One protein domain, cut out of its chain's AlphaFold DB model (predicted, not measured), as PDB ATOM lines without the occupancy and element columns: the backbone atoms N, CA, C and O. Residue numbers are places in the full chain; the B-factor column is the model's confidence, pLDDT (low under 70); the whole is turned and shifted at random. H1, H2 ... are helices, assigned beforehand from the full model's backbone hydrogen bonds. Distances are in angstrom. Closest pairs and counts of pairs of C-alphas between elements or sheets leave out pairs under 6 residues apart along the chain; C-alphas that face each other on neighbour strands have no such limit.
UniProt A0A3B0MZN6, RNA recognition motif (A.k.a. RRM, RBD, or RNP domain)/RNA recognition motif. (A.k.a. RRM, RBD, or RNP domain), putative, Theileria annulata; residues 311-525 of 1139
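AT A GLANCE: This is residues 311 to 525 of the 1139 residues of the protein "RNA recognition motif (A.k.a. RRM, RBD, or RNP domain)/RNA recognition motif. (A.k.a. RRM, RBD, or RNP domain), putative" of Theileria annulata (UniProt A0A3B0MZN6). Eleven helices are stacked side by side in a long zigzag slab, with H1 and H2 at one end, H5 and H6 in the middle, and H10 and H11 at the other end. They run across the slab's long axis, mostly back and forth, and H8 is tilted more strongly against H5 and H6. The printed part has 215 residues with eleven named helices, H1 to H11 in order, and no named strand; its class is all helix. It is compact, with a radius of gyration of the C-alphas of 19.3 A, and elongated, spanning 57 by 37 by 28 A.

HOW THE PARTS SIT: The eleven helices form a bundle, a group of helices side by side, with mostly aligned packing. H1, residues 315 to 326, and H2, residues 332 to 345, form a hairpin; their closest C-alphas, Trp 318 and Ser 342, are 6.8 A apart. H3, residues 349 to 366, touches H1 at a shallow tilt of 12 degrees, the same way, closest at C-alphas 326 and 362, 5.5 A. H3 and H4, residues 371 to 383, form a hairpin at 5 degrees, closest at C-alphas 360 and 374, 4.9 A. With residues 350 to 357 alone, H3 touches residues 392 to 400 of H5, residues 392 to 410; C-alphas 350 and 393 are closest, 5.2 A. H5 and H6, residues 417 to 428, form a hairpin, closest at C-alphas 405 and 417, 4.9 A. H7, residues 432 to 443, only just touches H6, only at the corner, with 3 pairs of C-alphas within 8 A, closest at 428 and 434, 6.2 A. H8, residues 452 to 466, is apart from H7 but touches residues 417 to 422 of H6 at a steep tilt of 41 degrees, closest at C-alphas 418 and 462, 5.0 A. H9, residues 478 to 490, touches H7 at 6 degrees, opposite ways, closest at C-alphas 435 and 489, 5.9 A. H10, residues 497 to 509, and H11, residues 512 to 525, form a hairpin, closest at C-alphas 506 and 515, 5.4 A. Every O i to N i+4 pair is within hydrogen-bond range except in H2, 8 of 10, and H6, 7 of 8.

IN THESE COORDINATES: C-alpha 315 of H1 is at (99.991, 110.235, 85.324). H3 measures 25.8 A and H5 26.6 A. H11 ends with C-alpha 525 at (142.970, 102.463, 85.451).

THE WHOLE: The C-alphas farthest apart, Met 311 and Glu 513, are 59.4 A apart. The printed part has no cut; H8 to H9 is a long link. Residues 368, 494, 495 and 525 have pLDDT under 70.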
ATOM      1  N   MET A 311      90.808 113.092  88.327       92.00
ATOM      2  CA  MET A 311      92.197 112.961  88.764       92.00
ATOM      3  C   MET A 311      93.160 113.582  87.736       92.00
ATOM      4  O   MET A 311      94.048 112.889  87.235       92.00
ATOM      5  N   PRO A 312      93.057 114.899  87.437       92.62
ATOM      6  CA  PRO A 312      93.918 115.586  86.462       92.62
ATOM      7  C   PRO A 312      95.417 115.473  86.770       92.62
ATOM      8  O   PRO A 312      96.251 115.676  85.889       92.62
ATOM      9  N   ARG A 313      95.776 115.137  88.015       91.81
ATOM     10  CA  ARG A 313      97.160 114.975  88.478       91.81
ATOM     11  C   ARG A 313      97.686 113.531  88.386       91.81
ATOM     12  O   ARG A 313      98.890 113.339  88.559       91.81
ATOM     13  N   SER A 314      96.842 112.531  88.092       94.00
ATOM     14  CA  SER A 314      97.293 111.145  87.871       94.00
ATOM     15  C   SER A 314      97.974 111.011  86.509       94.00
ATOM     16  O   SER A 314      97.357 111.193  85.461       94.00
ATOM     17  N   LEU A 315      99.246 110.612  86.525       94.50
ATOM     18  CA  LEU A 315      99.991 110.235  85.324       94.50
ATOM     19  C   LEU A 315      99.336 109.049  84.591       94.50
ATOM     20  O   LEU A 315      99.310 109.025  83.362       94.50
ATOM     21  N   ASN A 316      98.805 108.073  85.333       95.00
ATOM     22  CA  ASN A 316      98.339 106.803  84.776       95.00
ATOM     23  C   ASN A 316      97.081 106.985  83.916       95.00
ATOM     24  O   ASN A 316      96.994 106.407  82.833       95.00
ATOM     25  N   ILE A 317      96.145 107.833  84.356       95.44
ATOM     26  CA  ILE A 317      94.928 108.169  83.600       95.44
ATOM     27  C   ILE A 317      95.274 108.839  82.265       95.44
ATOM     28  O   ILE A 317      94.761 108.426  81.225       95.44
ATOM     29  N   TRP A 318      96.197 109.808  82.258       96.38
ATOM     30  CA  TRP A 318      96.649 110.430  81.012       96.38
ATOM     31  C   TRP A 318      97.373 109.432  80.097       96.38
ATOM     32  O   TRP A 318      97.108 109.428  78.899       96.38
ATOM     33  N   ILE A 319      98.227 108.546  80.630       94.88
ATOM     34  CA  ILE A 319      98.875 107.484  79.833       94.88
ATOM     35  C   ILE A 319      97.837 106.534  79.214       94.88
ATOM     36  O   ILE A 319      97.941 106.215  78.032       94.88
ATOM     37  N   ASN A 320      96.818 106.105  79.965       94.44
ATOM     38  CA  ASN A 320      95.748 105.256  79.432       94.44
ATOM     39  C   ASN A 320      94.964 105.966  78.313       94.44
ATOM     40  O   ASN A 320      94.728 105.364  77.270       94.44
ATOM     41  N   TYR A 321      94.653 107.255  78.481       95.94
ATOM     42  CA  TYR A 321      93.993 108.072  77.459       95.94
ATOM     43  C   TYR A 321      94.863 108.243  76.196       95.94
ATOM     44  O   TYR A 321      94.359 108.084  75.085       95.94
ATOM     45  N   PHE A 322      96.175 108.468  76.338       94.88
ATOM     46  CA  PHE A 322      97.114 108.485  75.207       94.88
ATOM     47  C   PHE A 322      97.121 107.165  74.435       94.88
ATOM     48  O   PHE A 322      96.976 107.164  73.212       94.88
ATOM     49  N   LEU A 323      97.260 106.045  75.148       91.44
ATOM     50  CA  LEU A 323      97.272 104.715  74.542       91.44
ATOM     51  C   LEU A 323      95.946 104.428  73.825       91.44
ATOM     52  O   LEU A 323      95.966 103.960  72.687       91.44
ATOM     53  N   LEU A 324      94.814 104.790  74.440       92.75
ATOM     54  CA  LEU A 324      93.486 104.686  73.845       92.75
ATOM     55  C   LEU A 324      93.383 105.481  72.534       92.75
ATOM     56  O   LEU A 324      93.058 104.887  71.509       92.75
ATOM     57  N   VAL A 325      93.705 106.779  72.528       92.69
ATOM     58  CA  VAL A 325      93.646 107.605  71.306       92.69
ATOM     59  C   VAL A 325      94.592 107.059  70.233       92.69
ATOM     60  O   VAL A 325      94.180 106.879  69.089       92.69
ATOM     61  N   SER A 326      95.818 106.673  70.600       90.31
ATOM     62  CA  SER A 326      96.793 106.086  69.665       90.31
ATOM     63  C   SER A 326      96.385 104.725  69.083       90.31
ATOM     64  O   SER A 326      96.973 104.288  68.099       90.31
ATOM     65  N   SER A 327      95.385 104.049  69.664       88.12
ATOM     66  CA  SER A 327      94.871 102.772  69.148       88.12
ATOM     67  C   SER A 327      93.900 102.925  67.971       88.12
ATOM     68  O   SER A 327      93.589 101.929  67.317       88.12
ATOM     69  N   LYS A 328      93.401 104.147  67.717       86.62
ATOM     70  CA  LYS A 328      92.386 104.433  66.686       86.62
ATOM     71  C   LYS A 328      92.581 105.723  65.893       86.62
ATOM     72  O   LYS A 328      91.961 105.846  64.842       86.62
ATOM     73  N   SER A 329      93.367 106.681  66.377       84.81
ATOM     74  CA  SER A 329      93.646 107.897  65.616       84.81
ATOM     75  C   SER A 329      94.635 107.617  64.486       84.81
ATOM     76  O   SER A 329      95.699 107.041  64.701       84.81
ATOM     77  N   GLU A 330      94.283 108.075  63.288       82.94
ATOM     78  CA  GLU A 330      95.165 108.125  62.119       82.94
ATOM     79  C   GLU A 330      95.970 109.443  62.068       82.94
ATOM     80  O   GLU A 330      96.777 109.646  61.162       82.94
ATOM     81  N   ASN A 331      95.757 110.355  63.028       87.81
ATOM     82  CA  ASN A 331      96.256 111.725  62.995       87.81
ATOM     83  C   ASN A 331      97.144 112.051  64.205       87.81
ATOM     84  O   ASN A 331      96.716 112.052  65.359       87.81
ATOM     85  N   VAL A 332      98.394 112.425  63.928       88.50
ATOM     86  CA  VAL A 332      99.368 112.863  64.939       88.50
ATOM     87  C   VAL A 332      98.886 114.090  65.730       88.50
ATOM     88  O   VAL A 332      99.225 114.221  66.908       88.50
ATOM     89  N   GLN A 333      98.065 114.957  65.127       90.88
ATOM     90  CA  GLN A 333      97.534 116.159  65.778       90.88
ATOM     91  C   GLN A 333      96.748 115.842  67.062       90.88
ATOM     92  O   GLN A 333      96.930 116.534  68.062       90.88
ATOM     93  N   ASP A 334      95.959 114.766  67.084       91.94
ATOM     94  CA  ASP A 334      95.154 114.365  68.245       91.94
ATOM     95  C   ASP A 334      96.041 114.090  69.480       91.94
ATOM     96  O   ASP A 334      95.688 114.412  70.617       91.94
ATOM     97  N   ILE A 335      97.233 113.525  69.250       93.69
ATOM     98  CA  ILE A 335      98.242 113.251  70.284       93.69
ATOM     99  C   ILE A 335      98.935 114.544  70.736       93.69
ATOM    100  O   ILE A 335      99.259 114.679  71.917       93.69
ATOM    101  N   LEU A 336      99.144 115.512  69.837       93.25
ATOM    102  CA  LEU A 336      99.713 116.820  70.180       93.25
ATOM    103  C   LEU A 336      98.740 117.653  71.029       93.25
ATOM    104  O   LEU A 336      99.135 118.180  72.069       93.25
ATOM    105  N   GLU A 337      97.458 117.696  70.664       93.50
ATOM    106  CA  GLU A 337      96.419 118.395  71.434       93.50
ATOM    107  C   GLU A 337      96.195 117.752  72.810       93.50
ATOM    108  O   GLU A 337      96.076 118.452  73.820       93.50
ATOM    109  N   LEU A 338      96.226 116.417  72.892       95.00
ATOM    110  CA  LEU A 338      96.179 115.700  74.168       95.00
ATOM    111  C   LEU A 338      97.436 115.947  75.028       95.00
ATOM    112  O   LEU A 338      97.347 116.015  76.259       95.00
ATOM    113  N   LEU A 339      98.602 116.145  74.409       95.44
ATOM    114  CA  LEU A 339      99.832 116.533  75.100       95.44
ATOM    115  C   LEU A 339      99.766 117.961  75.647       95.44
ATOM    116  O   LEU A 339     100.145 118.174  76.797       95.44
ATOM    117  N   ASP A 340      99.232 118.919  74.897       92.75
ATOM    118  CA  ASP A 340      99.068 120.287  75.396       92.75
ATOM    119  C   ASP A 340      97.998 120.379  76.492       92.75
ATOM    120  O   ASP A 340      98.235 120.998  77.533       92.75
ATOM    121  N   LYS A 341      96.892 119.637  76.359       92.06
ATOM    122  CA  LYS A 341      95.890 119.477  77.424       92.06
ATOM    123  C   LYS A 341      96.500 118.879  78.700       92.06
ATOM    124  O   LYS A 341      96.365 119.463  79.774       92.06
ATOM    125  N   SER A 342      97.217 117.757  78.598       94.00
ATOM    126  CA  SER A 342      97.791 117.056  79.762       94.00
ATOM    127  C   SER A 342      98.961 117.798  80.429       94.00
ATOM    128  O   SER A 342      99.102 117.712  81.651       94.00
ATOM    129  N   LYS A 343      99.743 118.602  79.685       91.06
ATOM    130  CA  LYS A 343     100.770 119.515  80.239       91.06
ATOM    131  C   LYS A 343     100.201 120.521  81.245       91.06
ATOM    132  O   LYS A 343     100.888 120.832  82.212       91.06
ATOM    133  N   THR A 344      98.987 121.036  81.018       90.25
ATOM    134  CA  THR A 344      98.334 121.981  81.953       90.25
ATOM    135  C   THR A 344      97.812 121.295  83.217       90.25
ATOM    136  O   THR A 344      97.684 121.931  84.259       90.25
ATOM    137  N   ALA A 345      97.524 119.994  83.135       91.56
ATOM    138  CA  ALA A 345      96.979 119.212  84.234       91.56
ATOM    139  C   ALA A 345      98.083 118.689  85.162       91.56
ATOM    140  O   ALA A 345      98.056 118.908  86.372       91.56
ATOM    141  N   VAL A 346      99.084 118.007  84.606       91.44
ATOM    142  CA  VAL A 346     100.132 117.338  85.382       91.44
ATOM    143  C   VAL A 346     101.255 118.321  85.707       91.44
ATOM    144  O   VAL A 346     102.065 118.657  84.852       91.44
ATOM    145  N   GLN A 347     101.323 118.764  86.966       86.69
ATOM    146  CA  GLN A 347     102.296 119.772  87.411       86.69
ATOM    147  C   GLN A 347     103.688 119.206  87.757       86.69
ATOM    148  O   GLN A 347     104.676 119.924  87.604       86.69
ATOM    149  N   ASP A 348     103.813 117.936  88.179       92.06
ATOM    150  CA  ASP A 348     105.134 117.340  88.457       92.06
ATOM    151  C   ASP A 348     105.970 117.173  87.177       92.06
ATOM    152  O   ASP A 348     105.517 116.643  86.160       92.06
ATOM    153  N   VAL A 349     107.235 117.577  87.266       92.69
ATOM    154  CA  VAL A 349     108.208 117.546  86.173       92.69
ATOM    155  C   VAL A 349     108.508 116.111  85.723       92.69
ATOM    156  O   VAL A 349     108.643 115.859  84.528       92.69
ATOM    157  N   ASN A 350     108.572 115.140  86.640       93.38
ATOM    158  CA  ASN A 350     108.909 113.751  86.302       93.38
ATOM    159  C   ASN A 350     107.753 113.046  85.574       93.38
ATOM    160  O   ASN A 350     107.968 112.309  84.605       93.38
ATOM    161  N   HIS A 351     106.521 113.313  86.001       94.00
ATOM    162  CA  HIS A 351     105.301 112.887  85.334       94.00
ATOM    163  C   HIS A 351     105.150 113.591  83.976       94.00
ATOM    164  O   HIS A 351     104.931 112.906  82.979       94.00
ATOM    165  N   ARG A 352     105.393 114.909  83.874       93.19
ATOM    166  CA  ARG A 352     105.427 115.627  82.581       93.19
ATOM    167  C   ARG A 352     106.425 115.020  81.601       93.19
ATOM    168  O   ARG A 352     106.063 114.798  80.450       93.19
ATOM    169  N   ILE A 353     107.648 114.708  82.032       93.94
ATOM    170  CA  ILE A 353     108.635 114.021  81.181       93.94
ATOM    171  C   ILE A 353     108.090 112.666  80.700       93.94
ATOM    172  O   ILE A 353     108.195 112.332  79.521       93.94
ATOM    173  N   SER A 354     107.449 111.906  81.591       94.69
ATOM    174  CA  SER A 354     106.853 110.604  81.259       94.69
ATOM    175  C   SER A 354     105.709 110.719  80.235       94.69
ATOM    176  O   SER A 354     105.609 109.881  79.336       94.69
ATOM    177  N   LEU A 355     104.900 111.788  80.297       94.75
ATOM    178  CA  LEU A 355     103.890 112.103  79.278       94.75
ATOM    179  C   LEU A 355     104.512 112.403  77.909       94.75
ATOM    180  O   LEU A 355     104.001 111.917  76.907       94.75
ATOM    181  N   HIS A 356     105.625 113.142  77.839       94.94
ATOM    182  CA  HIS A 356     106.286 113.436  76.557       94.94
ATOM    183  C   HIS A 356     106.896 112.179  75.923       94.94
ATOM    184  O   HIS A 356     106.803 112.006  74.711       94.94
ATOM    185  N   ILE A 357     107.460 111.269  76.727       93.88
ATOM    186  CA  ILE A 357     107.927 109.958  76.240       93.88
ATOM    187  C   ILE A 357     106.741 109.139  75.702       93.88
ATOM    188  O   ILE A 357     106.828 108.583  74.610       93.88
ATOM    189  N   THR A 358     105.618 109.114  76.429       94.50
ATOM    190  CA  THR A 358     104.392 108.408  76.008       94.50
ATOM    191  C   THR A 358     103.826 108.990  74.712       94.50
ATOM    192  O   THR A 358     103.552 108.239  73.780       94.50
ATOM    193  N   ALA A 359     103.708 110.316  74.610       94.38
ATOM    194  CA  ALA A 359     103.227 110.995  73.411       94.38
ATOM    195  C   ALA A 359     104.149 110.744  72.207       94.38
ATOM    196  O   ALA A 359     103.660 110.393  71.138       94.38
ATOM    197  N   ALA A 360     105.474 110.827  72.379       92.44
ATOM    198  CA  ALA A 360     106.430 110.512  71.315       92.44
ATOM    199  C   ALA A 360     106.347 109.041  70.860       92.44
ATOM    200  O   ALA A 360     106.477 108.766  69.670       92.44
ATOM    201  N   ASP A 361     106.099 108.087  71.767       89.69
ATOM    202  CA  ASP A 361     105.853 106.688  71.388       89.69
ATOM    203  C   ASP A 361     104.490 106.491  70.696       89.69
ATOM    204  O   ASP A 361     104.384 105.662  69.797       89.69
ATOM    205  N   CYS A 362     103.466 107.275  71.052       90.44
ATOM    206  CA  CYS A 362     102.166 107.271  70.374       90.44
ATOM    207  C   CYS A 362     102.270 107.815  68.941       90.44
ATOM    208  O   CYS A 362     101.840 107.135  68.013       90.44
ATOM    209  N   VAL A 363     102.916 108.971  68.732       89.62
ATOM    210  CA  VAL A 363     103.192 109.522  67.387       89.62
ATOM    211  C   VAL A 363     103.935 108.496  66.526       89.62
ATOM    212  O   VAL A 363     103.500 108.186  65.421       89.62
ATOM    213  N   ARG A 364     104.987 107.877  67.080       85.69
ATOM    214  CA  ARG A 364     105.784 106.823  66.430       85.69
ATOM    215  C   ARG A 364     104.975 105.569  66.053       85.69
ATOM    216  O   ARG A 364     105.407 104.823  65.176       85.69
ATOM    217  N   ARG A 365     103.854 105.282  66.728       82.44
ATOM    218  CA  ARG A 365     102.950 104.163  66.393       82.44
ATOM    219  C   ARG A 365     101.963 104.522  65.282       82.44
ATOM    220  O   ARG A 365     101.633 103.634  64.505       82.44
ATOM    221  N   ILE A 366     101.526 105.783  65.214       83.62
ATOM    222  CA  ILE A 366     100.600 106.290  64.189       83.62
ATOM    223  C   ILE A 366     101.336 106.476  62.853       83.62
ATOM    224  O   ILE A 366     100.962 105.854  61.863       83.62
ATOM    225  N   ASP A 367     102.427 107.254  62.825       79.12
ATOM    226  CA  ASP A 367     103.303 107.362  61.651       79.12
ATOM    227  C   ASP A 367     104.790 107.258  62.024       79.12
ATOM    228  O   ASP A 367     105.396 108.146  62.627       79.12
ATOM    229  N   LEU A 368     105.416 106.172  61.571       69.12
ATOM    230  CA  LEU A 368     106.854 105.930  61.699       69.12
ATOM    231  C   LEU A 368     107.717 106.910  60.886       69.12
ATOM    232  O   LEU A 368     108.919 107.007  61.143       69.12
ATOM    233  N   LYS A 369     107.142 107.619  59.906       70.62
ATOM    234  CA  LYS A 369     107.832 108.647  59.114       70.62
ATOM    235  C   LYS A 369     107.827 110.012  59.799       70.62
ATOM    236  O   LYS A 369     108.666 110.844  59.446       70.62
ATOM    237  N   ASP A 370     106.971 110.243  60.799       81.31
ATOM    238  CA  ASP A 370     106.909 111.514  61.528       81.31
ATOM    239  C   ASP A 370     107.987 111.631  62.623       81.31
ATOM    240  O   ASP A 370     107.756 111.867  63.813       81.31
ATOM    241  N   VAL A 371     109.233 111.505  62.166       86.00
ATOM    242  CA  VAL A 371     110.444 111.800  62.936       86.00
ATOM    243  C   VAL A 371     110.444 113.254  63.420       86.00
ATOM    244  O   VAL A 371     111.012 113.549  64.470       86.00
ATOM    245  N   LYS A 372     109.786 114.168  62.691       89.25
ATOM    246  CA  LYS A 372     109.743 115.601  63.013       89.25
ATOM    247  C   LYS A 372     108.987 115.854  64.313       89.25
ATOM    248  O   LYS A 372     109.567 116.443  65.223       89.25
ATOM    249  N   ASN A 373     107.748 115.379  64.434       89.81
ATOM    250  CA  ASN A 373     106.974 115.565  65.660       89.81
ATOM    251  C   ASN A 373     107.525 114.716  66.812       89.81
ATOM    252  O   ASN A 373     107.596 115.213  67.936       89.81
ATOM    253  N   CYS A 374     108.044 113.508  66.548       89.44
ATOM    254  CA  CYS A 374     108.766 112.726  67.563       89.44
ATOM    255  C   CYS A 374     109.952 113.511  68.161       89.44
ATOM    256  O   CYS A 374     110.058 113.637  69.383       89.44
ATOM    257  N   ARG A 375     110.822 114.090  67.318       91.50
ATOM    258  CA  ARG A 375     111.941 114.935  67.771       91.50
ATOM    259  C   ARG A 375     111.468 116.214  68.444       91.50
ATOM    260  O   ARG A 375     112.033 116.576  69.468       91.50
ATOM    261  N   TYR A 376     110.438 116.876  67.916       92.81
ATOM    262  CA  TYR A 376     109.900 118.103  68.503       92.81
ATOM    263  C   TYR A 376     109.390 117.877  69.932       92.81
ATOM    264  O   TYR A 376     109.766 118.631  70.826       92.81
ATOM    265  N   ILE A 377     108.624 116.808  70.181       94.12
ATOM    266  CA  ILE A 377     108.129 116.452  71.522       94.12
ATOM    267  C   ILE A 377     109.295 116.222  72.497       94.12
ATOM    268  O   ILE A 377     109.294 116.770  73.602       94.12
ATOM    269  N   LEU A 378     110.307 115.444  72.094       94.31
ATOM    270  CA  LEU A 378     111.459 115.112  72.942       94.31
ATOM    271  C   LEU A 378     112.375 116.326  73.182       94.31
ATOM    272  O   LEU A 378     112.772 116.580  74.320       94.31
ATOM    273  N   PHE A 379     112.653 117.116  72.139       93.88
ATOM    274  CA  PHE A 379     113.425 118.356  72.230       93.88
ATOM    275  C   PHE A 379     112.720 119.387  73.107       93.88
ATOM    276  O   PHE A 379     113.352 119.925  74.011       93.88
ATOM    277  N   LYS A 380     111.421 119.630  72.892       93.31
ATOM    278  CA  LYS A 380     110.639 120.607  73.662       93.31
ATOM    279  C   LYS A 380     110.501 120.192  75.128       93.31
ATOM    280  O   LYS A 380     110.569 121.036  76.014       93.31
ATOM    281  N   CYS A 381     110.397 118.890  75.403       93.94
ATOM    282  CA  CYS A 381     110.483 118.383  76.770       93.94
ATOM    283  C   CYS A 381     111.845 118.673  77.414       93.94
ATOM    284  O   CYS A 381     111.895 118.943  78.607       93.94
ATOM    285  N   TRP A 382     112.944 118.578  76.660       93.25
ATOM    286  CA  TRP A 382     114.300 118.784  77.175       93.25
ATOM    287  C   TRP A 382     114.679 120.268  77.309       93.25
ATOM    288  O   TRP A 382     115.314 120.631  78.296       93.25
ATOM    289  N   SER A 383     114.262 121.129  76.372       92.75
ATOM    290  CA  SER A 383     114.545 122.575  76.391       92.75
ATOM    291  C   SER A 383     113.898 123.299  77.566       92.75
ATOM    292  O   SER A 383     114.403 124.322  78.017       92.75
ATOM    293  N   ASP A 384     112.776 122.767  78.050       91.25
ATOM    294  CA  ASP A 384     111.976 123.356  79.122       91.25
ATOM    295  C   ASP A 384     112.413 122.858  80.518       91.25
ATOM    296  O   ASP A 384     111.790 123.204  81.524       91.25
ATOM    297  N   LEU A 385     113.475 122.044  80.594       92.38
ATOM    298  CA  LEU A 385     114.086 121.577  81.839       92.38
ATOM    299  C   LEU A 385     115.332 122.392  82.180       92.38
ATOM    300  O   LEU A 385     116.274 122.451  81.390       92.38
ATOM    301  N   ASP A 386     115.394 122.870  83.423       89.12
ATOM    302  CA  ASP A 386     116.620 123.373  84.051       89.12
ATOM    303  C   ASP A 386     117.819 122.438  83.744       89.12
ATOM    304  O   ASP A 386     117.729 121.230  84.012       89.12
ATOM    305  N   PRO A 387     118.934 122.946  83.176       86.56
ATOM    306  CA  PRO A 387     120.165 122.185  82.945       86.56
ATOM    307  C   PRO A 387     120.698 121.448  84.181       86.56
ATOM    308  O   PRO A 387     121.221 120.338  84.054       86.56
ATOM    309  N   ALA A 388     120.531 122.019  85.378       86.12
ATOM    310  CA  ALA A 388     120.962 121.411  86.633       86.12
ATOM    311  C   ALA A 388     120.038 120.272  87.104       86.12
ATOM    312  O   ALA A 388     120.471 119.417  87.882       86.12
ATOM    313  N   PHE A 389     118.790 120.205  86.623       89.12
ATOM    314  CA  PHE A 389     117.832 119.187  87.046       89.12
ATOM    315  C   PHE A 389     118.252 117.790  86.565       89.12
ATOM    316  O   PHE A 389     118.278 117.483  85.366       89.12
ATOM    317  N   ARG A 390     118.576 116.917  87.523       86.31
ATOM    318  CA  ARG A 390     118.934 115.511  87.300       86.31
ATOM    319  C   ARG A 390     117.942 114.625  88.037       86.31
ATOM    320  O   ARG A 390     117.891 114.626  89.262       86.31
ATOM    321  N   SER A 391     117.164 113.846  87.289       90.50
ATOM    322  CA  SER A 391     116.231 112.867  87.849       90.50
ATOM    323  C   SER A 391     116.186 111.595  87.004       90.50
ATOM    324  O   SER A 391     116.625 111.572  85.850       90.50
ATOM    325  N   ARG A 392     115.586 110.534  87.561       88.38
ATOM    326  CA  ARG A 392     115.341 109.276  86.838       88.38
ATOM    327  C   ARG A 392     114.489 109.478  85.578       88.38
ATOM    328  O   ARG A 392     114.656 108.740  84.611       88.38
ATOM    329  N   ALA A 393     113.599 110.472  85.570       89.69
ATOM    330  CA  ALA A 393     112.799 110.804  84.397       89.69
ATOM    331  C   ALA A 393     113.642 111.491  83.310       89.69
ATOM    332  O   ALA A 393     113.534 111.117  82.146       89.69
ATOM    333  N   VAL A 394     114.545 112.411  83.679       92.44
ATOM    334  CA  VAL A 394     115.487 113.042  82.729       92.44
ATOM    335  C   VAL A 394     116.393 111.994  82.076       92.44
ATOM    336  O   VAL A 394     116.581 112.018  80.861       92.44
ATOM    337  N   TYR A 395     116.893 111.031  82.861       92.00
ATOM    338  CA  TYR A 395     117.640 109.892  82.324       92.00
ATOM    339  C   TYR A 395     116.780 109.078  81.343       92.00
ATOM    340  O   TYR A 395     117.198 108.889  80.205       92.00
ATOM    341  N   ARG A 396     115.550 108.682  81.729       91.19
ATOM    342  CA  ARG A 396     114.603 107.956  80.850       91.19
ATOM    343  C   ARG A 396     114.339 108.682  79.523       91.19
ATOM    344  O   ARG A 396     114.289 108.025  78.487       91.19
ATOM    345  N   LEU A 397     114.177 110.009  79.540       94.06
ATOM    346  CA  LEU A 397     113.944 110.831  78.344       94.06
ATOM    347  C   LEU A 397     115.123 110.750  77.373       94.06
ATOM    348  O   LEU A 397     114.943 110.472  76.190       94.06
ATOM    349  N   LEU A 398     116.330 110.969  77.890       93.94
ATOM    350  CA  LEU A 398     117.552 111.022  77.093       93.94
ATOM    351  C   LEU A 398     117.999 109.629  76.631       93.94
ATOM    352  O   LEU A 398     118.465 109.492  75.503       93.94
ATOM    353  N   SER A 399     117.770 108.589  77.439       91.94
ATOM    354  CA  SER A 399     117.972 107.192  77.045       91.94
ATOM    355  C   SER A 399     116.971 106.749  75.968       91.94
ATOM    356  O   SER A 399     117.349 106.112  74.989       91.94
ATOM    357  N   TYR A 400     115.689 107.125  76.097       92.88
ATOM    358  CA  TYR A 400     114.676 106.844  75.072       92.88
ATOM    359  C   TYR A 400     115.016 107.541  73.748       92.88
ATOM    360  O   TYR A 400     114.994 106.903  72.696       92.88
ATOM    361  N   TRP A 401     115.397 108.822  73.800       94.00
ATOM    362  CA  TRP A 401     115.766 109.592  72.614       94.00
ATOM    363  C   TRP A 401     117.013 109.022  71.924       94.00
ATOM    364  O   TRP A 401     116.984 108.809  70.714       94.00
ATOM    365  N   SER A 402     118.078 108.672  72.656       93.38
ATOM    366  CA  SER A 402     119.265 108.058  72.041       93.38
ATOM    367  C   SER A 402     118.977 106.667  71.453       93.38
ATOM    368  O   SER A 402     119.397 106.403  70.326       93.38
ATOM    369  N   LYS A 403     118.178 105.814  72.118       91.19
ATOM    370  CA  LYS A 403     117.711 104.519  71.565       91.19
ATOM    371  C   LYS A 403     116.813 104.701  70.328       91.19
ATOM    372  O   LYS A 403     116.854 103.862  69.429       91.19
ATOM    373  N   TYR A 404     116.042 105.788  70.241       89.81
ATOM    374  CA  TYR A 404     115.245 106.144  69.059       89.81
ATOM    375  C   TYR A 404     116.128 106.595  67.883       89.81
ATOM    376  O   TYR A 404     116.044 106.012  66.800       89.81
ATOM    377  N   GLU A 405     117.039 107.549  68.096       91.69
ATOM    378  CA  GLU A 405     117.963 108.026  67.055       91.69
ATOM    379  C   GLU A 405     118.902 106.921  66.548       91.69
ATOM    380  O   GLU A 405     119.188 106.857  65.349       91.69
ATOM    381  N   LEU A 406     119.337 106.008  67.426       90.81
ATOM    382  CA  LEU A 406     120.128 104.836  67.047       90.81
ATOM    383  C   LEU A 406     119.344 103.888  66.130       90.81
ATOM    384  O   LEU A 406     119.900 103.347  65.173       90.81
ATOM    385  N   LYS A 407     118.037 103.713  66.375       87.62
ATOM    386  CA  LYS A 407     117.177 102.933  65.479       87.62
ATOM    387  C   LYS A 407     117.003 103.620  64.126       87.62
ATOM    388  O   LYS A 407     117.140 102.936  63.115       87.62
ATOM    389  N   LEU A 408     116.803 104.940  64.081       88.06
ATOM    390  CA  LEU A 408     116.769 105.693  62.816       88.06
ATOM    391  C   LEU A 408     118.070 105.519  62.014       88.06
ATOM    392  O   LEU A 408     118.012 105.178  60.833       88.06
ATOM    393  N   LEU A 409     119.230 105.629  62.675       89.31
ATOM    394  CA  LEU A 409     120.539 105.362  62.066       89.31
ATOM    395  C   LEU A 409     120.627 103.927  61.513       89.31
ATOM    396  O   LEU A 409     121.081 103.727  60.388       89.31
ATOM    397  N   SER A 410     120.134 102.933  62.261       86.62
ATOM    398  CA  SER A 410     120.119 101.529  61.820       86.62
ATOM    399  C   SER A 410     119.219 101.269  60.601       86.62
ATOM    400  O   SER A 410     119.503 100.365  59.820       86.62
ATOM    401  N   PHE A 411     118.182 102.087  60.393       84.06
ATOM    402  CA  PHE A 411     117.319 102.056  59.206       84.06
ATOM    403  C   PHE A 411     117.798 102.989  58.077       84.06
ATOM    404  O   PHE A 411     117.074 103.194  57.105       84.06
ATOM    405  N   ASN A 412     119.010 103.550  58.182       84.75
ATOM    406  CA  ASN A 412     119.581 104.508  57.228       84.75
ATOM    407  C   ASN A 412     118.733 105.788  57.039       84.75
ATOM    408  O   ASN A 412     118.761 106.421  55.981       84.75
ATOM    409  N   VAL A 413     117.980 106.178  58.071       85.50
ATOM    410  CA  VAL A 413     117.233 107.442  58.144       85.50
ATOM    411  C   VAL A 413     118.140 108.513  58.779       85.50
ATOM    412  O   VAL A 413     118.867 108.187  59.721       85.50
ATOM    413  N   PRO A 414     118.125 109.783  58.317       86.81
ATOM    414  CA  PRO A 414     118.933 110.852  58.910       86.81
ATOM    415  C   PRO A 414     118.725 110.963  60.426       86.81
ATOM    416  O   PRO A 414     117.617 111.238  60.887       86.81
ATOM    417  N   SER A 415     119.794 110.741  61.192       88.25
ATOM    418  CA  SER A 415     119.773 110.553  62.646       88.25
ATOM    419  C   SER A 415     120.503 111.681  63.377       88.25
ATOM    420  O   SER A 415     121.542 112.156  62.923       88.25
ATOM    421  N   GLU A 416     119.975 112.082  64.533       91.62
ATOM    422  CA  GLU A 416     120.563 113.079  65.438       91.62
ATOM    423  C   GLU A 416     121.241 112.416  66.655       91.62
ATOM    424  O   GLU A 416     121.378 113.030  67.715       91.62
ATOM    425  N   TYR A 417     121.684 111.158  66.512       92.81
ATOM    426  CA  TYR A 417     122.256 110.340  67.593       92.81
ATOM    427  C   TYR A 417     123.366 111.050  68.383       92.81
ATOM    428  O   TYR A 417     123.340 111.035  69.611       92.81
ATOM    429  N   GLU A 418     124.274 111.758  67.704       94.06
ATOM    430  CA  GLU A 418     125.321 112.576  68.339       94.06
ATOM    431  C   GLU A 418     124.752 113.617  69.310       94.06
ATOM    432  O   GLU A 418     125.236 113.773  70.429       94.06
ATOM    433  N   GLN A 419     123.668 114.294  68.925       92.94
ATOM    434  CA  GLN A 419     123.033 115.299  69.771       92.94
ATOM    435  C   GLN A 419     122.274 114.664  70.941       92.94
ATOM    436  O   GLN A 419     122.252 115.229  72.032       92.94
ATOM    437  N   ALA A 420     121.629 113.513  70.728       92.75
ATOM    438  CA  ALA A 420     120.900 112.803  71.780       92.75
ATOM    439  C   ALA A 420     121.857 112.218  72.837       92.75
ATOM    440  O   ALA A 420     121.640 112.397  74.036       92.75
ATOM    441  N   VAL A 421     122.957 111.590  72.402       95.06
ATOM    442  CA  VAL A 421     124.017 111.083  73.291       95.06
ATOM    443  C   VAL A 421     124.775 112.230  73.958       95.06
ATOM    444  O   VAL A 421     125.065 112.141  75.149       95.06
ATOM    445  N   GLY A 422     125.028 113.339  73.256       94.31
ATOM    446  CA  GLY A 422     125.661 114.526  73.835       94.31
ATOM    447  C   GLY A 422     124.884 115.088  75.025       94.31
ATOM    448  O   GLY A 422     125.455 115.248  76.102       94.31
ATOM    449  N   LYS A 423     123.567 115.280  74.875       92.81
ATOM    450  CA  LYS A 423     122.659 115.721  75.954       92.81
ATOM    451  C   LYS A 423     122.595 114.724  77.121       92.81
ATOM    452  O   LYS A 423     122.443 115.130  78.273       92.81
ATOM    453  N   LEU A 424     122.708 113.419  76.846       93.06
ATOM    454  CA  LEU A 424     122.775 112.381  77.882       93.06
ATOM    455  C   LEU A 424     124.090 112.473  78.676       93.06
ATOM    456  O   LEU A 424     124.061 112.537  79.904       93.06
ATOM    457  N   LEU A 425     125.234 112.542  77.989       92.94
ATOM    458  CA  LEU A 425     126.551 112.644  78.620       92.94
ATOM    459  C   LEU A 425     126.732 113.976  79.370       92.94
ATOM    460  O   LEU A 425     127.264 113.969  80.476       92.94
ATOM    461  N   GLU A 426     126.222 115.097  78.859       90.56
ATOM    462  CA  GLU A 426     126.220 116.401  79.547       90.56
ATOM    463  C   GLU A 426     125.728 116.298  81.007       90.56
ATOM    464  O   GLU A 426     126.332 116.865  81.923       90.56
ATOM    465  N   ARG A 427     124.663 115.518  81.246       88.81
ATOM    466  CA  ARG A 427     124.088 115.321  82.585       88.81
ATOM    467  C   ARG A 427     124.603 114.065  83.307       88.81
ATOM    468  O   ARG A 427     124.648 114.081  84.536       88.81
ATOM    469  N   PHE A 428     125.013 113.009  82.595       91.12
ATOM    470  CA  PHE A 428     125.277 111.678  83.180       91.12
ATOM    471  C   PHE A 428     126.635 111.032  82.823       91.12
ATOM    472  O   PHE A 428     126.861 109.878  83.169       91.12
ATOM    473  N   LYS A 429     127.589 111.755  82.213       90.19
ATOM    474  CA  LYS A 429     128.918 111.229  81.811       90.19
ATOM    475  C   LYS A 429     129.700 110.494  82.911       90.19
ATOM    476  O   LYS A 429     130.488 109.613  82.585       90.19
ATOM    477  N   ASN A 430     129.489 110.826  84.184       88.94
ATOM    478  CA  ASN A 430     130.214 110.228  85.313       88.94
ATOM    479  C   ASN A 430     129.489 109.011  85.940       88.94
ATOM    480  O   ASN A 430     129.917 108.528  86.985       88.94
ATOM    481  N   ASP A 431     128.381 108.551  85.352       89.00
ATOM    482  CA  ASP A 431     127.546 107.447  85.845       89.00
ATOM    483  C   ASP A 431     127.855 106.146  85.076       89.00
ATOM    484  O   ASP A 431     127.781 106.113  83.844       89.00
ATOM    485  N   SER A 432     128.187 105.058  85.784       89.31
ATOM    486  CA  SER A 432     128.477 103.753  85.171       89.31
ATOM    487  C   SER A 432     127.272 103.194  84.413       89.31
ATOM    488  O   SER A 432     127.433 102.670  83.309       89.31
ATOM    489  N   PHE A 433     126.051 103.385  84.927       88.81
ATOM    490  CA  PHE A 433     124.824 102.931  84.270       88.81
ATOM    491  C   PHE A 433     124.538 103.698  82.972       88.81
ATOM    492  O   PHE A 433     123.913 103.155  82.062       88.81
ATOM    493  N   CYS A 434     125.006 104.945  82.840       91.62
ATOM    494  CA  CYS A 434     124.899 105.695  81.586       91.62
ATOM    495  C   CYS A 434     125.731 105.053  80.468       91.62
ATOM    496  O   CYS A 434     125.254 104.924  79.339       91.62
ATOM    497  N   TRP A 435     126.955 104.627  80.779       92.75
ATOM    498  CA  TRP A 435     127.837 103.992  79.804       92.75
ATOM    499  C   TRP A 435     127.407 102.573  79.458       92.75
ATOM    500  O   TRP A 435     127.343 102.250  78.274       92.75
ATOM    501  N   LEU A 436     127.047 101.759  80.456       91.69
ATOM    502  CA  LEU A 436     126.538 100.405  80.223       91.69
ATOM    503  C   LEU A 436     125.288 100.421  79.335       91.69
ATOM    504  O   LEU A 436     125.230  99.685  78.357       91.69
ATOM    505  N   TYR A 437     124.350 101.346  79.575       92.62
ATOM    506  CA  TYR A 437     123.181 101.522  78.710       92.62
ATOM    507  C   TYR A 437     123.550 101.842  77.254       92.62
ATOM    508  O   TYR A 437     123.035 101.214  76.326       92.62
ATOM    509  N   LEU A 438     124.443 102.815  77.034       94.12
ATOM    510  CA  LEU A 438     124.884 103.184  75.686       94.12
ATOM    511  C   LEU A 438     125.550 101.994  74.984       94.12
ATOM    512  O   LEU A 438     125.210 101.683  73.842       94.12
ATOM    513  N   ILE A 439     126.426 101.281  75.691       94.38
ATOM    514  CA  ILE A 439     127.105 100.081  75.201       94.38
ATOM    515  C   ILE A 439     126.094  98.976  74.850       94.38
ATOM    516  O   ILE A 439     126.162  98.434  73.748       94.38
ATOM    517  N   ASP A 440     125.116  98.685  75.711       92.44
ATOM    518  CA  ASP A 440     124.067  97.686  75.463       92.44
ATOM    519  C   ASP A 440     123.176  98.036  74.267       92.44
ATOM    520  O   ASP A 440     122.865  97.166  73.448       92.44
ATOM    521  N   THR A 441     122.800  99.310  74.100       91.50
ATOM    522  CA  THR A 441     122.027  99.720  72.914       91.50
ATOM    523  C   THR A 441     122.810  99.528  71.612       91.50
ATOM    524  O   THR A 441     122.204  99.190  70.595       91.50
ATOM    525  N   VAL A 442     124.143  99.649  71.648       93.88
ATOM    526  CA  VAL A 442     125.026  99.343  70.512       93.88
ATOM    527  C   VAL A 442     125.210  97.830  70.333       93.88
ATOM    528  O   VAL A 442     125.074  97.356  69.206       93.88
ATOM    529  N   LYS A 443     125.419  97.039  71.402       91.75
ATOM    530  CA  LYS A 443     125.436  95.556  71.343       91.75
ATOM    531  C   LYS A 443     124.170  94.994  70.678       91.75
ATOM    532  O   LYS A 443     124.247  93.994  69.974       91.75
ATOM    533  N   GLY A 444     123.017  95.632  70.901       87.94
ATOM    534  CA  GLY A 444     121.717  95.239  70.344       87.94
ATOM    535  C   GLY A 444     121.529  95.478  68.837       87.94
ATOM    536  O   GLY A 444     120.471  95.133  68.302       87.94
ATOM    537  N   LEU A 445     122.506  96.061  68.134       90.25
ATOM    538  CA  LEU A 445     122.477  96.196  66.675       90.25
ATOM    539  C   LEU A 445     122.695  94.836  65.994       90.25
ATOM    540  O   LEU A 445     123.609  94.092  66.338       90.25
ATOM    541  N   LYS A 446     121.886  94.518  64.973       86.62
ATOM    542  CA  LYS A 446     122.049  93.281  64.190       86.62
ATOM    543  C   LYS A 446     123.319  93.352  63.323       86.62
ATOM    544  O   LYS A 446     123.357  94.207  62.435       86.62
ATOM    545  N   PRO A 447     124.304  92.441  63.477       83.00
ATOM    546  CA  PRO A 447     125.531  92.448  62.666       83.00
ATOM    547  C   PRO A 447     125.286  92.278  61.158       83.00
ATOM    548  O   PRO A 447     126.096  92.710  60.348       83.00
ATOM    549  N   GLU A 448     124.159  91.663  60.797       83.94
ATOM    550  CA  GLU A 448     123.719  91.351  59.428       83.94
ATOM    551  C   GLU A 448     123.250  92.578  58.621       83.94
ATOM    552  O   GLU A 448     122.931  92.454  57.440       83.94
ATOM    553  N   ASN A 449     123.147  93.761  59.240       84.88
ATOM    554  CA  ASN A 449     122.655  94.960  58.562       84.88
ATOM    555  C   ASN A 449     123.663  95.427  57.481       84.88
ATOM    556  O   ASN A 449     124.829  95.671  57.806       84.88
ATOM    557  N   PRO A 450     123.246  95.609  56.210       83.88
ATOM    558  CA  PRO A 450     124.160  95.960  55.118       83.88
ATOM    559  C   PRO A 450     124.915  97.279  55.343       83.88
ATOM    560  O   PRO A 450     126.014  97.453  54.820       83.88
ATOM    561  N   ASN A 451     124.377  98.186  56.167       87.44
ATOM    562  CA  ASN A 451     124.988  99.481  56.455       87.44
ATOM    563  C   ASN A 451     125.834  99.484  57.744       87.44
ATOM    564  O   ASN A 451     126.280 100.557  58.157       87.44
ATOM    565  N   MET A 452     126.111  98.328  58.374       92.69
ATOM    566  CA  MET A 452     126.904  98.258  59.616       92.69
ATOM    567  C   MET A 452     128.232  99.038  59.584       92.69
ATOM    568  O   MET A 452     128.497  99.716  60.575       92.69
ATOM    569  N   PRO A 453     129.045  99.044  58.505       90.38
ATOM    570  CA  PRO A 453     130.273  99.845  58.472       90.38
ATOM    571  C   PRO A 453     130.017 101.355  58.615       90.38
ATOM    572  O   PRO A 453     130.739 102.039  59.337       90.38
ATOM    573  N   ASN A 454     128.950 101.870  57.992       90.12
ATOM    574  CA  ASN A 454     128.555 103.277  58.101       90.12
ATOM    575  C   ASN A 454     127.987 103.600  59.494       90.12
ATOM    576  O   ASN A 454     128.296 104.643  60.069       90.12
ATOM    577  N   ILE A 455     127.200 102.683  60.066       92.75
ATOM    578  CA  ILE A 455     126.662 102.804  61.429       92.75
ATOM    579  C   ILE A 455     127.817 102.853  62.443       92.75
ATOM    580  O   ILE A 455     127.848 103.742  63.291       92.75
ATOM    581  N   VAL A 456     128.805 101.959  62.314       94.25
ATOM    582  CA  VAL A 456     129.999 101.915  63.174       94.25
ATOM    583  C   VAL A 456     130.825 103.195  63.055       94.25
ATOM    584  O   VAL A 456     131.121 103.813  64.076       94.25
ATOM    585  N   ALA A 457     131.135 103.636  61.831       92.44
ATOM    586  CA  ALA A 457     131.889 104.867  61.596       92.44
ATOM    587  C   ALA A 457     131.163 106.114  62.132       92.44
ATOM    588  O   ALA A 457     131.799 106.999  62.702       92.44
ATOM    589  N   THR A 458     129.832 106.166  62.003       92.56
ATOM    590  CA  THR A 458     129.014 107.261  62.545       92.56
ATOM    591  C   THR A 458     129.070 107.283  64.072       92.56
ATOM    592  O   THR A 458     129.408 108.312  64.647       92.56
ATOM    593  N   ILE A 459     128.810 106.149  64.738       94.62
ATOM    594  CA  ILE A 459     128.828 106.065  66.209       94.62
ATOM    595  C   ILE A 459     130.216 106.420  66.760       94.62
ATOM    596  O   ILE A 459     130.312 107.239  67.672       94.62
ATOM    597  N   TYR A 460     131.285 105.859  66.188       94.44
ATOM    598  CA  TYR A 460     132.667 106.170  66.564       94.44
ATOM    599  C   TYR A 460     132.963 107.672  66.458       94.44
ATOM    600  O   TYR A 460     133.376 108.290  67.441       94.44
ATOM    601  N   LYS A 461     132.656 108.290  65.308       91.69
ATOM    602  CA  LYS A 461     132.841 109.732  65.093       91.69
ATOM    603  C   LYS A 461     132.081 110.573  66.126       91.69
ATOM    604  O   LYS A 461     132.658 111.513  66.671       91.69
ATOM    605  N   SER A 462     130.832 110.215  66.423       92.12
ATOM    606  CA  SER A 462     129.995 110.929  67.391       92.12
ATOM    607  C   SER A 462     130.470 110.788  68.839       92.12
ATOM    608  O   SER A 462     130.318 111.720  69.617       92.12
ATOM    609  N   PHE A 463     131.082 109.671  69.237       93.94
ATOM    610  CA  PHE A 463     131.711 109.596  70.561       93.94
ATOM    611  C   PHE A 463     133.041 110.365  70.615       93.94
ATOM    612  O   PHE A 463     133.314 111.011  71.627       93.94
ATOM    613  N   CYS A 464     133.822 110.379  69.530       91.44
ATOM    614  CA  CYS A 464     135.064 111.155  69.431       91.44
ATOM    615  C   CYS A 464     134.857 112.682  69.460       91.44
ATOM    616  O   CYS A 464     135.742 113.396  69.929       91.44
ATOM    617  N   SER A 465     133.713 113.204  68.997       91.06
ATOM    618  CA  SER A 465     133.382 114.634  69.137       91.06
ATOM    619  C   SER A 465     132.920 115.002  70.555       91.06
ATOM    620  O   SER A 465     133.194 116.107  71.022       91.06
ATOM    621  N   LEU A 466     132.259 114.077  71.262       91.94
ATOM    622  CA  LEU A 466     131.705 114.291  72.605       91.94
ATOM    623  C   LEU A 466     132.705 114.033  73.746       91.94
ATOM    624  O   LEU A 466     132.593 114.629  74.824       91.94
ATOM    625  N   VAL A 467     133.668 113.128  73.557       89.56
ATOM    626  CA  VAL A 467     134.655 112.759  74.580       89.56
ATOM    627  C   VAL A 467     136.051 112.644  73.974       89.56
ATOM    628  O   VAL A 467     136.340 111.752  73.186       89.56
ATOM    629  N   ASN A 468     136.947 113.528  74.419       84.88
ATOM    630  CA  ASN A 468     138.370 113.475  74.097       84.88
ATOM    631  C   ASN A 468     139.017 112.229  74.730       84.88
ATOM    632  O   ASN A 468     139.318 112.219  75.924       84.88
ATOM    633  N   PHE A 469     139.214 111.196  73.916       85.75
ATOM    634  CA  PHE A 469     139.832 109.920  74.266       85.75
ATOM    635  C   PHE A 469     140.886 109.562  73.214       85.75
ATOM    636  O   PHE A 469     140.733 109.879  72.035       85.75
ATOM    637  N   ARG A 470     141.974 108.909  73.636       80.38
ATOM    638  CA  ARG A 470     143.025 108.415  72.738       80.38
ATOM    639  C   ARG A 470     142.965 106.895  72.707       80.38
ATOM    640  O   ARG A 470     143.219 106.261  73.725       80.38
ATOM    641  N   SER A 471     142.645 106.352  71.539       80.19
ATOM    642  CA  SER A 471     142.604 104.915  71.272       80.19
ATOM    643  C   SER A 471     143.830 104.474  70.477       80.19
ATOM    644  O   SER A 471     144.318 105.223  69.630       80.19
ATOM    645  N   ASP A 472     144.265 103.234  70.694       80.00
ATOM    646  CA  ASP A 472     145.307 102.574  69.897       80.00
ATOM    647  C   ASP A 472     144.781 102.084  68.522       80.00
ATOM    648  O   ASP A 472     145.556 101.606  67.695       80.00
ATOM    649  N   PHE A 473     143.465 102.157  68.272       86.69
ATOM    650  CA  PHE A 473     142.813 101.654  67.054       86.69
ATOM    651  C   PHE A 473     141.501 102.383  66.715       86.69
ATOM    652  O   PHE A 473     140.834 102.926  67.601       86.69
ATOM    653  N   GLU A 474     141.091 102.315  65.445       89.12
ATOM    654  CA  GLU A 474     139.754 102.726  64.990       89.12
ATOM    655  C   GLU A 474     138.846 101.490  64.811       89.12
ATOM    656  O   GLU A 474     139.289 100.486  64.242       89.12
ATOM    657  N   PRO A 475     137.585 101.511  65.279       92.62
ATOM    658  CA  PRO A 475     136.679 100.376  65.150       92.62
ATOM    659  C   PRO A 475     136.114 100.256  63.725       92.62
ATOM    660  O   PRO A 475     135.522 101.190  63.191       92.62
ATOM    661  N   ASN A 476     136.244  99.072  63.125       89.94
ATOM    662  CA  ASN A 476     135.777  98.761  61.763       89.94
ATOM    663  C   ASN A 476     134.602  97.759  61.721       89.94
ATOM    664  O   ASN A 476     134.004  97.528  60.673       89.94
ATOM    665  N   SER A 477     134.266  97.170  62.868       92.00
ATOM    666  CA  SER A 477     133.194  96.193  63.067       92.00
ATOM    667  C   SER A 477     132.443  96.468  64.372       92.00
ATOM    668  O   SER A 477     132.965  97.131  65.274       92.00
ATOM    669  N   LEU A 478     131.236  95.911  64.515       92.75
ATOM    670  CA  LEU A 478     130.442  96.071  65.736       92.75
ATOM    671  C   LEU A 478     131.173  95.551  66.986       92.75
ATOM    672  O   LEU A 478     131.135  96.201  68.025       92.75
ATOM    673  N   HIS A 479     131.892  94.427  66.881       92.38
ATOM    674  CA  HIS A 479     132.656  93.879  68.005       92.38
ATOM    675  C   HIS A 479     133.779  94.832  68.441       92.38
ATOM    676  O   HIS A 479     133.874  95.180  69.617       92.38
ATOM    677  N   THR A 480     134.567  95.337  67.483       93.12
ATOM    678  CA  THR A 480     135.619  96.328  67.768       93.12
ATOM    679  C   THR A 480     135.056  97.639  68.318       93.12
ATOM    680  O   THR A 480     135.696  98.254  69.162       93.12
ATOM    681  N   LEU A 481     133.851  98.049  67.899       95.19
ATOM    682  CA  LEU A 481     133.178  99.237  68.430       95.19
ATOM    683  C   LEU A 481     132.744  99.041  69.885       95.19
ATOM    684  O   LEU A 481     132.944  99.938  70.692       95.19
ATOM    685  N   VAL A 482     132.185  97.882  70.241       95.00
ATOM    686  CA  VAL A 482     131.800  97.594  71.632       95.00
ATOM    687  C   VAL A 482     133.033  97.545  72.542       95.00
ATOM    688  O   VAL A 482     133.009  98.147  73.611       95.00
ATOM    689  N   ILE A 483     134.134  96.918  72.103       93.62
ATOM    690  CA  ILE A 483     135.423  96.948  72.823       93.62
ATOM    691  C   ILE A 483     135.901  98.397  73.015       93.62
ATOM    692  O   ILE A 483     136.205  98.798  74.137       93.62
ATOM    693  N   TRP A 484     135.900  99.198  71.948       95.19
ATOM    694  CA  TRP A 484     136.304 100.605  71.985       95.19
ATOM    695  C   TRP A 484     135.440 101.447  72.941       95.19
ATOM    696  O   TRP A 484     135.968 102.246  73.711       95.19
ATOM    697  N   LEU A 485     134.119 101.232  72.949       95.00
ATOM    698  CA  LEU A 485     133.193 101.923  73.852       95.00
ATOM    699  C   LEU A 485     133.407 101.538  75.324       95.00
ATOM    700  O   LEU A 485     133.242 102.398  76.185       95.00
ATOM    701  N   TYR A 486     133.805 100.298  75.633       93.94
ATOM    702  CA  TYR A 486     134.213  99.934  76.995       93.94
ATOM    703  C   TYR A 486     135.522 100.617  77.410       93.94
ATOM    704  O   TYR A 486     135.595 101.154  78.513       93.94
ATOM    705  N   GLU A 487     136.545 100.632  76.549       92.00
ATOM    706  CA  GLU A 487     137.821 101.308  76.842       92.00
ATOM    707  C   GLU A 487     137.609 102.812  77.092       92.00
ATOM    708  O   GLU A 487     138.127 103.362  78.070       92.00
ATOM    709  N   LEU A 488     136.756 103.440  76.274       92.50
ATOM    710  CA  LEU A 488     136.266 104.804  76.457       92.50
ATOM    711  C   LEU A 488     135.522 104.978  77.790       92.50
ATOM    712  O   LEU A 488     135.862 105.877  78.557       92.50
ATOM    713  N   ALA A 489     134.529 104.138  78.087       92.19
ATOM    714  CA  ALA A 489     133.708 104.250  79.294       92.19
ATOM    715  C   ALA A 489     134.533 104.108  80.581       92.19
ATOM    716  O   ALA A 489     134.383 104.907  81.507       92.19
ATOM    717  N   VAL A 490     135.447 103.132  80.617       90.12
ATOM    718  CA  VAL A 490     136.375 102.934  81.738       90.12
ATOM    719  C   VAL A 490     137.280 104.165  81.902       90.12
ATOM    720  O   VAL A 490     137.436 104.630  83.024       90.12
ATOM    721  N   SER A 491     137.749 104.789  80.804       88.19
ATOM    722  CA  SER A 491     138.529 106.051  80.845       88.19
ATOM    723  C   SER A 491     137.808 107.263  81.451       88.19
ATOM    724  O   SER A 491     138.440 108.286  81.723       88.19
ATOM    725  N   VAL A 492     136.493 107.162  81.671       87.50
ATOM    726  CA  VAL A 492     135.647 108.238  82.195       87.50
ATOM    727  C   VAL A 492     135.086 107.919  83.588       87.50
ATOM    728  O   VAL A 492     134.884 108.845  84.377       87.50
ATOM    729  N   VAL A 493     134.833 106.646  83.916       87.19
ATOM    730  CA  VAL A 493     134.143 106.234  85.152       87.19
ATOM    731  C   VAL A 493     134.929 105.165  85.909       87.19
ATOM    732  O   VAL A 493     135.409 104.189  85.338       87.19
ATOM    733  N   ASN A 494     135.037 105.346  87.230       67.12
ATOM    734  CA  ASN A 494     135.879 104.517  88.089       67.12
ATOM    735  C   ASN A 494     135.448 103.031  88.103       67.12
ATOM    736  O   ASN A 494     134.281 102.681  87.926       67.12
ATOM    737  N   VAL A 495     136.429 102.156  88.308       62.16
ATOM    738  CA  VAL A 495     136.609 100.895  87.569       62.16
ATOM    739  C   VAL A 495     135.880  99.706  88.227       62.16
ATOM    740  O   VAL A 495     136.459  98.653  88.484       62.16
ATOM    741  N   GLY A 496     134.599  99.902  88.548       73.44
ATOM    742  CA  GLY A 496     133.700  98.897  89.125       73.44
ATOM    743  C   GLY A 496     132.925  98.112  88.063       73.44
ATOM    744  O   GLY A 496     133.485  97.274  87.357       73.44
ATOM    745  N   ASP A 497     131.624  98.385  87.952       79.75
ATOM    746  CA  ASP A 497     130.667  97.576  87.179       79.75
ATOM    747  C   ASP A 497     131.046  97.468  85.690       79.75
ATOM    748  O   ASP A 497     131.093  96.370  85.136       79.75
ATOM    749  N   VAL A 498     131.430  98.598  85.077       87.88
ATOM    750  CA  VAL A 498     131.866  98.683  83.668       87.88
ATOM    751  C   VAL A 498     133.049  97.752  83.379       87.88
ATOM    752  O   VAL A 498     133.156  97.194  82.290       87.88
ATOM    753  N   ALA A 499     133.931  97.549  84.360       87.62
ATOM    754  CA  ALA A 499     135.120  96.722  84.217       87.62
ATOM    755  C   ALA A 499     134.863  95.230  84.479       87.62
ATOM    756  O   ALA A 499     135.506  94.397  83.836       87.62
ATOM    757  N   GLU A 500     133.929  94.863  85.373       88.12
ATOM    758  CA  GLU A 500     133.458  93.469  85.435       88.12
ATOM    759  C   GLU A 500     132.786  93.078  84.111       88.12
ATOM    760  O   GLU A 500     133.117  92.023  83.570       88.12
ATOM    761  N   GLU A 501     131.926  93.936  83.555       90.88
ATOM    762  CA  GLU A 501     131.170  93.642  82.331       90.88
ATOM    763  C   GLU A 501     132.034  93.654  81.057       90.88
ATOM    764  O   GLU A 501     131.889  92.770  80.213       90.88
ATOM    765  N   TYR A 502     132.992  94.580  80.928       93.31
ATOM    766  CA  TYR A 502     133.958  94.582  79.820       93.31
ATOM    767  C   TYR A 502     134.764  93.277  79.771       93.31
ATOM    768  O   TYR A 502     134.910  92.674  78.705       93.31
ATOM    769  N   ILE A 503     135.246  92.812  80.932       91.00
ATOM    770  CA  ILE A 503     135.982  91.548  81.055       91.00
ATOM    771  C   ILE A 503     135.079  90.354  80.717       91.00
ATOM    772  O   ILE A 503     135.538  89.433  80.044       91.00
ATOM    773  N   ASP A 504     133.815  90.357  81.148       91.19
ATOM    774  CA  ASP A 504     132.852  89.299  80.819       91.19
ATOM    775  C   ASP A 504     132.578  89.256  79.303       91.19
ATOM    776  O   ASP A 504     132.713  88.207  78.674       91.19
ATOM    777  N   TYR A 505     132.341  90.414  78.675       92.62
ATOM    778  CA  TYR A 505     132.098  90.533  77.235       92.62
ATOM    779  C   TYR A 505     133.237  89.948  76.386       92.62
ATOM    780  O   TYR A 505     132.984  89.089  75.537       92.62
ATOM    781  N   VAL A 506     134.498  90.329  76.628       92.12
ATOM    782  CA  VAL A 506     135.629  89.755  75.866       92.12
ATOM    783  C   VAL A 506     135.895  88.287  76.214       92.12
ATOM    784  O   VAL A 506     136.398  87.540  75.378       92.12
ATOM    785  N   GLN A 507     135.513  87.822  77.409       89.88
ATOM    786  CA  GLN A 507     135.538  86.392  77.726       89.88
ATOM    787  C   GLN A 507     134.463  85.610  76.955       89.88
ATOM    788  O   GLN A 507     134.728  84.469  76.580       89.88
ATOM    789  N   THR A 508     133.305  86.211  76.643       88.12
ATOM    790  CA  THR A 508     132.293  85.586  75.767       88.12
ATOM    791  C   THR A 508     132.662  85.594  74.281       88.12
ATOM    792  O   THR A 508     132.252  84.678  73.572       88.12
ATOM    793  N   SER A 509     133.467  86.552  73.792       82.69
ATOM    794  CA  SER A 509     133.948  86.517  72.396       82.69
ATOM    795  C   SER A 509     135.072  85.502  72.162       82.69
ATOM    796  O   SER A 509     135.331  85.119  71.022       82.69
ATOM    797  N   GLY A 510     135.749  85.057  73.228       80.44
ATOM    798  CA  GLY A 510     136.814  84.051  73.174       80.44
ATOM    799  C   GLY A 510     138.134  84.536  72.558       80.44
ATOM    800  O   GLY A 510     139.087  83.759  72.472       80.44
ATOM    801  N   VAL A 511     138.230  85.807  72.151       89.19
ATOM    802  CA  VAL A 511     139.429  86.357  71.503       89.19
ATOM    803  C   VAL A 511     140.506  86.641  72.553       89.19
ATOM    804  O   VAL A 511     140.442  87.610  73.306       89.19
ATOM    805  N   VAL A 512     141.532  85.787  72.591       86.88
ATOM    806  CA  VAL A 512     142.596  85.806  73.615       86.88
ATOM    807  C   VAL A 512     143.312  87.160  73.720       86.88
ATOM    808  O   VAL A 512     143.625  87.593  74.830       86.88
ATOM    809  N   GLU A 513     143.547  87.853  72.602       87.69
ATOM    810  CA  GLU A 513     144.200  89.170  72.625       87.69
ATOM    811  C   GLU A 513     143.300  90.279  73.180       87.69
ATOM    812  O   GLU A 513     143.796  91.152  73.889       87.69
ATOM    813  N   ASP A 514     141.983  90.214  72.972       90.50
ATOM    814  CA  ASP A 514     141.053  91.195  73.543       90.50
ATOM    815  C   ASP A 514     140.786  90.921  75.031       90.50
ATOM    816  O   ASP A 514     140.678  91.862  75.817       90.50
ATOM    817  N   ILE A 515     140.833  89.655  75.467       88.94
ATOM    818  CA  ILE A 515     140.873  89.286  76.894       88.94
ATOM    819  C   ILE A 515     142.122  89.875  77.571       88.94
ATOM    820  O   ILE A 515     142.016  90.520  78.618       88.94
ATOM    821  N   LYS A 516     143.312  89.708  76.970       87.94
ATOM    822  CA  LYS A 516     144.558  90.331  77.459       87.94
ATOM    823  C   LYS A 516     144.453  91.859  77.484       87.94
ATOM    824  O   LYS A 516     144.879  92.478  78.461       87.94
ATOM    825  N   ARG A 517     143.888  92.465  76.433       89.75
ATOM    826  CA  ARG A 517     143.700  93.917  76.307       89.75
ATOM    827  C   ARG A 517     142.800  94.462  77.411       89.75
ATOM    828  O   ARG A 517     143.231  95.362  78.127       89.75
ATOM    829  N   ALA A 518     141.622  93.874  77.619       89.12
ATOM    830  CA  ALA A 518     140.689  94.313  78.650       89.12
ATOM    831  C   ALA A 518     141.311  94.238  80.049       89.12
ATOM    832  O   ALA A 518     141.273  95.210  80.802       89.12
ATOM    833  N   HIS A 519     141.982  93.125  80.371       87.62
ATOM    834  CA  HIS A 519     142.704  92.990  81.636       87.62
ATOM    835  C   HIS A 519     143.830  94.029  81.797       87.62
ATOM    836  O   HIS A 519     144.001  94.552  82.898       87.62
ATOM    837  N   LYS A 520     144.560  94.378  80.727       88.31
ATOM    838  CA  LYS A 520     145.573  95.450  80.735       88.31
ATOM    839  C   LYS A 520     144.943  96.829  80.978       88.31
ATOM    840  O   LYS A 520     145.426  97.559  81.839       88.31
ATOM    841  N   VAL A 521     143.880  97.185  80.251       86.81
ATOM    842  CA  VAL A 521     143.205  98.493  80.363       86.81
ATOM    843  C   VAL A 521     142.594  98.676  81.754       86.81
ATOM    844  O   VAL A 521     142.855  99.682  82.408       86.81
ATOM    845  N   VAL A 522     141.860  97.674  82.247       85.81
ATOM    846  CA  VAL A 522     141.268  97.684  83.596       85.81
ATOM    847  C   VAL A 522     142.346  97.799  84.678       85.81
ATOM    848  O   VAL A 522     142.197  98.598  85.603       85.81
ATOM    849  N   ALA A 523     143.463  97.071  84.554       82.12
ATOM    850  CA  ALA A 523     144.565  97.164  85.512       82.12
ATOM    851  C   ALA A 523     145.192  98.570  85.554       82.12
ATOM    852  O   ALA A 523     145.358  99.115  86.644       82.12
ATOM    853  N   ILE A 524     145.477  99.178  84.394       79.62
ATOM    854  CA  ILE A 524     146.071 100.526  84.288       79.62
ATOM    855  C   ILE A 524     145.207 101.591  84.976       79.62
ATOM    856  O   ILE A 524     145.738 102.522  85.574       79.62
ATOM    857  N   GLN A 525     143.883 101.458  84.906       69.69
ATOM    858  CA  GLN A 525     142.970 102.463  85.451       69.69
ATOM    859  C   GLN A 525     142.560 102.203  86.906       69.69
ATOM    860  O   GLN A 525     142.146 103.121  87.607       69.69
TER     861      GLN A 525